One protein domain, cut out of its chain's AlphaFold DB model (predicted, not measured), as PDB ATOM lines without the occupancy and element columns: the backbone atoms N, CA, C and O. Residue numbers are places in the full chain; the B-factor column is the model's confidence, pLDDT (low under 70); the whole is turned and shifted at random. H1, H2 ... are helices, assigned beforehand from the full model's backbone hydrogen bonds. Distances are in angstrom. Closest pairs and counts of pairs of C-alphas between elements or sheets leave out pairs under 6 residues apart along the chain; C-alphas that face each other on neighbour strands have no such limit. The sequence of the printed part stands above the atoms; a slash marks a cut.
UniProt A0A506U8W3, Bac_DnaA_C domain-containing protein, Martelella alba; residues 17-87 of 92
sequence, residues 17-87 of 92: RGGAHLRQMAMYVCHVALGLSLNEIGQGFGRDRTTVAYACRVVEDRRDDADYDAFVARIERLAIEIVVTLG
ATOM      1  N   ARG A  17      36.333  38.804 -43.604       62.44
ATOM      2  CA  ARG A  17      35.901  38.413 -42.250       62.44
ATOM      3  C   ARG A  17      36.535  37.094 -41.806       62.44
ATOM      4  O   ARG A  17      37.055  37.036 -40.697       62.44
ATOM      5  N   GLY A  18      36.586  36.096 -42.687       71.12
ATOM      6  CA  GLY A  18      37.305  34.842 -42.453       71.12
ATOM      7  C   GLY A  18      38.792  35.086 -42.190       71.12
ATOM      8  O   GLY A  18      39.337  34.603 -41.203       71.12
ATOM      9  N   GLY A  19      39.433  35.942 -42.991       81.75
ATOM     10  CA  GLY A  19      40.834  36.323 -42.791       81.75
ATOM     11  C   GLY A  19      41.093  37.107 -41.497       81.75
ATOM     12  O   GLY A  19      42.142  36.946 -40.877       81.75
ATOM     13  N   ALA A  20      40.153  37.951 -41.059       87.94
ATOM     14  CA  ALA A  20      40.259  38.650 -39.778       87.94
ATOM     15  C   ALA A  20      40.196  37.672 -38.599       87.94
ATOM     16  O   ALA A  20      41.050  37.736 -37.718       87.94
ATOM     17  N   HIS A  21      39.257  36.730 -38.644       89.88
ATOM     18  CA  HIS A  21      39.112  35.703 -37.624       89.88
ATOM     19  C   HIS A  21      40.340  34.785 -37.543       89.88
ATOM     20  O   HIS A  21      40.814  34.470 -36.454       89.88
ATOM     21  N   LEU A  22      40.884  34.351 -38.683       91.31
ATOM     22  CA  LEU A  22      42.089  33.515 -38.703       91.31
ATOM     23  C   LEU A  22      43.282  34.225 -38.060       91.31
ATOM     24  O   LEU A  22      44.005  33.616 -37.279       91.31
ATOM     25  N   ARG A  23      43.459  35.527 -38.326       94.19
ATOM     26  CA  ARG A  23      44.506  36.318 -37.662       94.19
ATOM     27  C   ARG A  23      44.287  36.423 -36.158       94.19
ATOM     28  O   ARG A  23      45.257  36.329 -35.416       94.19
ATOM     29  N   GLN A  24      43.044  36.605 -35.717       96.06
ATOM     30  CA  GLN A  24      42.730  36.665 -34.290       96.06
ATOM     31  C   GLN A  24      43.054  35.341 -33.588       96.06
ATOM     32  O   GLN A  24      43.710  35.353 -32.552       96.06
ATOM     33  N   MET A  25      42.690  34.208 -34.200       96.00
ATOM     34  CA  MET A  25      43.064  32.882 -33.695       96.00
ATOM     35  C   MET A  25      44.575  32.669 -33.675       96.00
ATOM     36  O   MET A  25      45.096  32.192 -32.676       96.00
ATOM     37  N   ALA A  26      45.291  33.043 -34.739       95.44
ATOM     38  CA  ALA A  26      46.744  32.901 -34.780       95.44
ATOM     39  C   ALA A  26      47.420  33.699 -33.653       95.44
ATOM     40  O   ALA A  26      48.261  33.163 -32.939       95.44
ATOM     41  N   MET A  27      46.998  34.951 -33.443       97.31
ATOM     42  CA  MET A  27      47.474  35.789 -32.338       97.31
ATOM     43  C   MET A  27      47.193  35.162 -30.967       97.31
ATOM     44  O   MET A  27      48.080  35.143 -30.120       97.31
ATOM     45  N   TYR A  28      45.984  34.630 -30.760       97.81
ATOM     46  CA  TYR A  28      45.606  33.960 -29.515       97.81
ATOM     47  C   TYR A  28      46.458  32.715 -29.249       97.81
ATOM     48  O   TYR A  28      47.026  32.588 -28.172       97.81
ATOM     49  N   VAL A  29      46.618  31.837 -30.243       96.81
ATOM     50  CA  VAL A  29      47.406  30.602 -30.110       96.81
ATOM     51  C   VAL A  29      48.878  30.914 -29.832       96.81
ATOM     52  O   VAL A  29      49.475  30.280 -28.968       96.81
ATOM     53  N   CYS A  30      49.461  31.925 -30.486       95.81
ATOM     54  CA  CYS A  30      50.817  32.382 -30.166       95.81
ATOM     55  C   CYS A  30      50.954  32.843 -28.706       95.81
ATOM     56  O   CYS A  30      51.983  32.596 -28.085       95.81
ATOM     57  N   HIS A  31      49.931  33.499 -28.155       96.88
ATOM     58  CA  HIS A  31      49.965  33.964 -26.772       96.88
ATOM     59  C   HIS A  31      49.762  32.822 -25.769       96.88
ATOM     60  O   HIS A  31      50.560  32.655 -24.853       96.88
ATOM     61  N   VAL A  32      48.704  32.031 -25.953       95.69
ATOM     62  CA  VAL A  32      48.252  31.028 -24.977       95.69
ATOM     63  C   VAL A  32      49.052  29.735 -25.073       95.69
ATOM     64  O   VAL A  32      49.474  29.204 -24.053       95.69
ATOM     65  N   ALA A  33      49.281  29.227 -26.286       93.88
ATOM     66  CA  ALA A  33      49.935  27.935 -26.480       93.88
ATOM     67  C   ALA A  33      51.464  28.050 -26.525       93.88
ATOM     68  O   ALA A  33      52.154  27.128 -26.100       93.88
ATOM     69  N   LEU A  34      51.997  29.166 -27.042       91.38
ATOM     70  CA  LEU A  34      53.444  29.364 -27.215       91.38
ATOM     71  C   LEU A  34      54.063  30.329 -26.192       91.38
ATOM     72  O   LEU A  34      55.275  30.508 -26.190       91.38
ATOM     73  N   GLY A  35      53.254  30.965 -25.338       93.88
ATOM     74  CA  GLY A  35      53.734  31.843 -24.268       93.88
ATOM     75  C   GLY A  35      54.323  33.181 -24.733       93.88
ATOM     76  O   GLY A  35      54.909  33.894 -23.921       93.88
ATOM     77  N   LEU A  36      54.169  33.549 -26.010       94.94
ATOM     78  CA  LEU A  36      54.709  34.805 -26.530       94.94
ATOM     79  C   LEU A  36      53.976  36.007 -25.921       94.94
ATOM     80  O   LEU A  36      52.749  36.006 -25.745       94.94
ATOM     81  N   SER A  37      54.711  37.079 -25.639       97.12
ATOM     82  CA  SER A  37      54.106  38.310 -25.139       97.12
ATOM     83  C   SER A  37      53.289  39.018 -26.228       97.12
ATOM     84  O   SER A  37      53.566  38.930 -27.426       97.12
ATOM     85  N   LEU A  38      52.301  39.817 -25.811       97.06
ATOM     86  CA  LEU A  38      51.483  40.619 -26.734       97.06
ATOM     87  C   LEU A  38      52.321  41.575 -27.601       97.06
ATOM     88  O   LEU A  38      51.914  41.912 -28.711       97.06
ATOM     89  N   ASN A  39      53.479  42.017 -27.096       97.44
ATOM     90  CA  ASN A  39      54.406  42.868 -27.836       97.44
ATOM     91  C   ASN A  39      55.133  42.085 -28.932       97.44
ATOM     92  O   ASN A  39      55.167  42.552 -30.065       97.44
ATOM     93  N   GLU A  40      55.676  40.905 -28.626       97.12
ATOM     94  CA  GLU A  40      56.360  40.053 -29.613       97.12
ATOM     95  C   GLU A  40      55.415  39.656 -30.746       97.12
ATOM     96  O   GLU A  40      55.748  39.795 -31.925       97.12
ATOM     97  N   ILE A  41      54.189  39.265 -30.393       97.38
ATOM     98  CA  ILE A  41      53.140  38.947 -31.363       97.38
ATOM     99  C   ILE A  41      52.770  40.196 -32.169       97.38
ATOM    100  O   ILE A  41      52.673  40.138 -33.393       97.38
ATOM    101  N   GLY A  42      52.590  41.343 -31.511       96.81
ATOM    102  CA  GLY A  42      52.287  42.605 -32.182       96.81
ATOM    103  C   GLY A  42      53.329  42.940 -33.248       96.81
ATOM    104  O   GLY A  42      52.975  43.159 -34.407       96.81
ATOM    105  N   GLN A  43      54.612  42.866 -32.892       96.81
ATOM    106  CA  GLN A  43      55.707  43.106 -33.830       96.81
ATOM    107  C   GLN A  43      55.719  42.094 -34.979       96.81
ATOM    108  O   GLN A  43      55.792  42.498 -36.139       96.81
ATOM    109  N   GLY A  44      55.558  40.797 -34.689       95.00
ATOM    110  CA  GLY A  44      55.520  39.748 -35.715       95.00
ATOM    111  C   GLY A  44      54.378  39.913 -36.725       95.00
ATOM    112  O   GLY A  44      54.534  39.601 -37.903       95.00
ATOM    113  N   PHE A  45      53.239  40.460 -36.292       93.50
ATOM    114  CA  PHE A  45      52.077  40.712 -37.149       93.50
ATOM    115  C   PHE A  45      52.004  42.150 -37.700       93.50
ATOM    116  O   PHE A  45      51.064  42.468 -38.438       93.50
ATOM    117  N   GLY A  46      52.950  43.030 -37.348       95.19
ATOM    118  CA  GLY A  46      52.926  44.451 -37.708       95.19
ATOM    119  C   GLY A  46      51.718  45.198 -37.128       95.19
ATOM    120  O   GLY A  46      51.101  46.016 -37.814       95.19
ATOM    121  N   ARG A  47      51.315  44.862 -35.898       95.88
ATOM    122  CA  ARG A  47      50.150  45.409 -35.186       95.88
ATOM    123  C   ARG A  47      50.525  45.899 -33.794       95.88
ATOM    124  O   ARG A  47      51.477  45.431 -33.186       95.88
ATOM    125  N   ASP A  48      49.718  46.811 -33.262       97.00
ATOM    126  CA  ASP A  48      49.866  47.244 -31.874       97.00
ATOM    127  C   ASP A  48      49.481  46.118 -30.897       97.00
ATOM    128  O   ASP A  48      48.547  45.351 -31.155       97.00
ATOM    129  N   ARG A  49      50.146  46.055 -29.737       97.00
ATOM    130  CA  ARG A  49      49.863  45.071 -28.676       97.00
ATOM    131  C   ARG A  49      48.393  45.060 -28.233       97.00
ATOM    132  O   ARG A  49      47.875  44.018 -27.842       97.00
ATOM    133  N   THR A  50      47.693  46.196 -28.314       97.88
ATOM    134  CA  THR A  50      46.256  46.293 -28.006       97.88
ATOM    135  C   THR A  50      45.392  45.583 -29.045       97.88
ATOM    136  O   THR A  50      44.346  45.043 -28.697       97.88
ATOM    137  N   THR A  51      45.846  45.496 -30.302       97.12
ATOM    138  CA  THR A  51      45.188  44.681 -31.336       97.12
ATOM    139  C   THR A  51      45.297  43.197 -30.999       97.12
ATOM    140  O   THR A  51      44.327  42.463 -31.174       97.12
ATOM    141  N   VAL A  52      46.448  42.760 -30.481       97.75
ATOM    142  CA  VAL A  52      46.652  41.378 -30.019       97.75
ATOM    143  C   VAL A  52      45.785  41.089 -28.794       97.75
ATOM    144  O   VAL A  52      45.097  40.075 -28.761       97.75
ATOM    145  N   ALA A  53      45.733  42.010 -27.825       98.00
ATOM    146  CA  ALA A  53      44.847  41.891 -26.666       98.00
ATOM    147  C   ALA A  53      43.369  41.785 -27.082       98.00
ATOM    148  O   ALA A  53      42.638  40.930 -26.587       98.00
ATOM    149  N   TYR A  54      42.941  42.620 -28.035       97.81
ATOM    150  CA  TYR A  54      41.597  42.558 -28.603       97.81
ATOM    151  C   TYR A  54      41.332  41.215 -29.291       97.81
ATOM    152  O   TYR A  54      40.284  40.617 -29.075       97.81
ATOM    153  N   ALA A  55      42.280  40.714 -30.086       97.12
ATOM    154  CA  ALA A  55      42.174  39.400 -30.709       97.12
ATOM    155  C   ALA A  55      42.012  38.280 -29.675       97.12
ATOM    156  O   ALA A  55      41.135  37.438 -29.846       97.12
ATOM    157  N   CYS A  56      42.805  38.306 -28.600       97.94
ATOM    158  CA  CYS A  56      42.718  37.298 -27.548       97.94
ATOM    159  C   CYS A  56      41.343  37.309 -26.884       97.94
ATOM    160  O   CYS A  56      40.713  36.266 -26.770       97.94
ATOM    161  N   ARG A  57      40.841  38.501 -26.543       97.81
ATOM    162  CA  ARG A  57      39.501  38.660 -25.975       97.81
ATOM    163  C   ARG A  57      38.407  38.136 -26.905       97.81
ATOM    164  O   ARG A  57      37.535  37.417 -26.453       97.81
ATOM    165  N   VAL A  58      38.455  38.469 -28.197       96.94
ATOM    166  CA  VAL A  58      37.450  38.006 -29.173       96.94
ATOM    167  C   VAL A  58      37.425  36.481 -29.286       96.94
ATOM    168  O   VAL A  58      36.356  35.904 -29.464       96.94
ATOM    169  N   VAL A  59      38.591  35.833 -29.225       96.81
ATOM    170  CA  VAL A  59      38.666  34.369 -29.246       96.81
ATOM    171  C   VAL A  59      38.113  33.795 -27.945       96.81
ATOM    172  O   VAL A  59      37.277  32.904 -28.029       96.81
ATOM    173  N   GLU A  60      38.514  34.335 -26.791       96.81
ATOM    174  CA  GLU A  60      38.062  33.887 -25.467       96.81
ATOM    175  C   GLU A  60      36.545  34.022 -25.298       96.81
ATOM    176  O   GLU A  60      35.880  33.046 -24.976       96.81
ATOM    177  N   ASP A  61      35.980  35.181 -25.650       96.94
ATOM    178  CA  ASP A  61      34.534  35.440 -25.611       96.94
ATOM    179  C   ASP A  61      33.745  34.448 -26.501       96.94
ATOM    180  O   ASP A  61      32.546  34.254 -26.323       96.94
ATOM    181  N   ARG A  62      34.396  33.819 -27.492       95.50
ATOM    182  CA  ARG A  62      33.776  32.823 -28.378       95.50
ATOM    183  C   ARG A  62      33.952  31.380 -27.884       95.50
ATOM    184  O   ARG A  62      33.234  30.506 -28.367       95.50
ATOM    185  N   ARG A  63      34.862  31.111 -26.938       95.94
ATOM    186  CA  ARG A  63      35.078  29.764 -26.364       95.94
ATOM    187  C   ARG A  63      33.918  29.280 -25.487       95.94
ATOM    188  O   ARG A  63      33.894  28.111 -25.128       95.94
ATOM    189  N   ASP A  64      32.917  30.121 -25.226       95.50
ATOM    190  CA  ASP A  64      31.640  29.690 -24.639       95.50
ATOM    191  C   ASP A  64      30.868  28.704 -25.547       95.50
ATOM    192  O   ASP A  64      30.017  27.947 -25.078       95.50
ATOM    193  N   ASP A  65      31.159  28.692 -26.852       97.19
ATOM    194  CA  ASP A  65      30.646  27.703 -27.801       97.19
ATOM    195  C   ASP A  65      31.528  26.444 -27.797       97.19
ATOM    196  O   ASP A  65      32.717  26.500 -28.114       97.19
ATOM    197  N   ALA A  66      30.937  25.293 -27.464       96.56
ATOM    198  CA  ALA A  66      31.670  24.039 -27.285       96.56
ATOM    199  C   ALA A  66      32.354  23.524 -28.568       96.56
ATOM    200  O   ALA A  66      33.440  22.944 -28.496       96.56
ATOM    201  N   ASP A  67      31.751  23.740 -29.740       96.25
ATOM    202  CA  ASP A  67      32.338  23.311 -31.014       96.25
ATOM    203  C   ASP A  67      33.539  24.194 -31.368       96.25
ATOM    204  O   ASP A  67      34.577  23.712 -31.841       96.25
ATOM    205  N   TYR A  68      33.418  25.498 -31.110       94.06
ATOM    206  CA  TYR A  68      34.504  26.449 -31.277       94.06
ATOM    207  C   TYR A  68      35.651  26.192 -30.296       94.06
ATOM    208  O   TYR A  68      36.812  26.173 -30.711       94.06
ATOM    209  N   ASP A  69      35.343  25.937 -29.025       96.62
ATOM    210  CA  ASP A  69      36.332  25.605 -28.002       96.62
ATOM    211  C   ASP A  69      37.131  24.352 -28.377       96.62
ATOM    212  O   ASP A  69      38.363  24.379 -28.425       96.62
ATOM    213  N   ALA A  70      36.441  23.276 -28.770       96.50
ATOM    214  CA  ALA A  70      37.087  22.045 -29.214       96.50
ATOM    215  C   ALA A  70      37.991  22.270 -30.440       96.50
ATOM    216  O   ALA A  70      39.066  21.661 -30.559       96.50
ATOM    217  N   PHE A  71      37.576  23.149 -31.357       95.19
ATOM    218  CA  PHE A  71      38.370  23.530 -32.519       95.19
ATOM    219  C   PHE A  71      39.641  24.294 -32.130       95.19
ATOM    220  O   PHE A  71      40.730  23.899 -32.560       95.19
ATOM    221  N   VAL A  72      39.526  25.331 -31.294       95.69
ATOM    222  CA  VAL A  72      40.668  26.113 -30.793       95.69
ATOM    223  C   VAL A  72      41.630  25.214 -30.021       95.69
ATOM    224  O   VAL A  72      42.818  25.194 -30.335       95.69
ATOM    225  N   ALA A  73      41.117  24.366 -29.128       96.19
ATOM    226  CA  ALA A  73      41.919  23.428 -28.349       96.19
ATOM    227  C   ALA A  73      42.725  22.459 -29.232       96.19
ATOM    228  O   ALA A  73      43.848  22.073 -28.900       96.19
ATOM    229  N   ARG A  74      42.182  22.051 -30.387       96.62
ATOM    230  CA  ARG A  74      42.928  21.225 -31.347       96.62
ATOM    231  C   ARG A  74      44.064  22.002 -32.012       96.62
ATOM    232  O   ARG A  74      45.127  21.424 -32.214       96.62
ATOM    233  N   ILE A  75      43.857  23.276 -32.339       95.62
ATOM    234  CA  ILE A  75      44.908  24.124 -32.916       95.62
ATOM    235  C   ILE A  75      46.011  24.391 -31.888       95.62
ATOM    236  O   ILE A  75      47.180  24.269 -32.236       95.62
ATOM    237  N   GLU A  76      45.658  24.695 -30.637       95.38
ATOM    238  CA  GLU A  76      46.621  24.887 -29.543       95.38
ATOM    239  C   GLU A  76      47.532  23.665 -29.385       95.38
ATOM    240  O   GLU A  76      48.755  23.798 -29.399       95.38
ATOM    241  N   ARG A  77      46.945  22.459 -29.338       95.50
ATOM    242  CA  ARG A  77      47.708  21.201 -29.284       95.50
ATOM    243  C   ARG A  77      48.647  21.045 -30.476       95.50
ATOM    244  O   ARG A  77      49.816  20.738 -30.287       95.50
ATOM    245  N   LEU A  78      48.155  21.277 -31.695       94.75
ATOM    246  CA  LEU A  78      48.985  21.180 -32.899       94.75
ATOM    247  C   LEU A  78      50.133  22.196 -32.895       94.75
ATOM    248  O   LEU A  78      51.232  21.861 -33.319       94.75
ATOM    249  N   ALA A  79      49.900  23.419 -32.417       92.88
ATOM    250  CA  ALA A  79      50.935  24.442 -32.336       92.88
ATOM    251  C   ALA A  79      52.066  24.033 -31.380       92.88
ATOM    252  O   ALA A  79      53.236  24.155 -31.741       92.88
ATOM    253  N   ILE A  80      51.718  23.491 -30.208       92.19
ATOM    254  CA  ILE A  80      52.689  22.965 -29.236       92.19
ATOM    255  C   ILE A  80      53.487  21.813 -29.855       92.19
ATOM    256  O   ILE A  80      54.715  21.848 -29.848       92.19
ATOM    257  N   GLU A  81      52.804  20.833 -30.451       93.19
ATOM    258  CA  GLU A  81      53.443  19.684 -31.107       93.19
ATOM    259  C   GLU A  81      54.423  20.110 -32.205       93.19
ATOM    260  O   GLU A  81      55.532  19.585 -32.289       93.19
ATOM    261  N   ILE A  82      54.050  21.098 -33.026       91.12
ATOM    262  CA  ILE A  82      54.918  21.635 -34.080       91.12
ATOM    263  C   ILE A  82      56.175  22.261 -33.476       91.12
ATOM    264  O   ILE A  82      57.275  21.974 -33.944       91.12
ATOM    265  N   VAL A  83      56.041  23.094 -32.443       87.00
ATOM    266  CA  VAL A  83      57.194  23.755 -31.811       87.00
ATOM    267  C   VAL A  83      58.132  22.741 -31.158       87.00
ATOM    268  O   VAL A  83      59.346  22.833 -31.348       87.00
ATOM    269  N   VAL A  84      57.579  21.740 -30.467       85.00
ATOM    270  CA  VAL A  84      58.345  20.639 -29.863       85.00
ATOM    271  C   VAL A  84      59.068  19.827 -30.940       85.00
ATOM    272  O   VAL A  84      60.272  19.603 -30.838       85.00
ATOM    273  N   THR A  85      58.363  19.436 -32.003       88.44
ATOM    274  CA  THR A  85      58.914  18.612 -33.091       88.44
ATOM    275  C   THR A  85      60.008  19.337 -33.871       88.44
ATOM    276  O   THR A  85      60.999  18.725 -34.264       88.44
ATOM    277  N   LEU A  86      59.847  20.643 -34.101       81.81
ATOM    278  CA  LEU A  86      60.828  21.463 -34.812       81.81
ATOM    279  C   LEU A  86      62.005  21.902 -33.927       81.81
ATOM    280  O   LEU A  86      62.930  22.534 -34.434       81.81
ATOM    281  N   GLY A  87      61.986  21.587 -32.627       72.88
ATOM    282  CA  GLY A  87      63.032  21.998 -31.692       72.88
ATOM    283  C   GLY A  87      63.116  23.515 -31.499       72.88
ATOM    284  O   GLY A  87      64.175  24.023 -31.150       72.88
TER     285      GLY A  87
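This is residues 17 to 87 of the 92 residues of the protein "Bac_DnaA_C domain-containing protein" of Martelella alba (UniProt A0A506U8W3). The longest helix, H4, crosses one side of H1, and H2 and H3 cover the other side of H1, so that H1 runs through the middle of four crossed helices. The printed part has 71 residues with four named helices, H1, H2, H3 and H4 in that order, and no named strand; its class is all helix. It is compact, with a radius of gyration of the C-alphas of 11.9 A, and spans 32 by 29 by 18 A.

H4, residues 66 to 85, touches H1, residues 17 to 32, with its residues 72 to 79 alone, at a steep tilt of 57 degrees, the same way; their closest C-alphas, of Val 29 and Glu 76, are 5.8 A apart. H1 is the hub, touching three helices. It touches H3, residues 49 to 60, with residues 23 to 28 alone, about perpendicular at 83 degrees; the closest C-alphas, of Gln 24 and Ala 55, are 4.5 A apart. H1 and H2, residues 38 to 45, form a helical hairpin at a steep tilt of 44 degrees, opposite ways, with the C-alphas of Met 27 and Ile 41 closest at 6.6 A. H2 touches H3 about perpendicular, at 82 degrees, with the C-alphas of Gly 42 and Arg 49 closest at 4.9 A. The helix packing is mostly crossed, with no touching pair at a shallow tilt. H3 and H4 are near each other, while H2 and H4 are apart. In H1, H2, H3 and H4 every O i to N i+4 pair is within hydrogen-bond range.

H4 is 28.4 A from first to last C-alpha, ending with C-alpha 85 at (58.914, 18.612, -33.091). H1 is 22.5 A long and begins with C-alpha 17 at (35.901, 38.413, -42.250). H3 is 16.6 A long and H2 10.4 A.

The C-alphas of Arg 17 and Gly 87, the two farthest apart, are 33.4 A apart. The printed part has no cut, and its three links between helices are tight. The mean pLDDT of the printed part of this model is 93.8, and residue 17 alone is under 70.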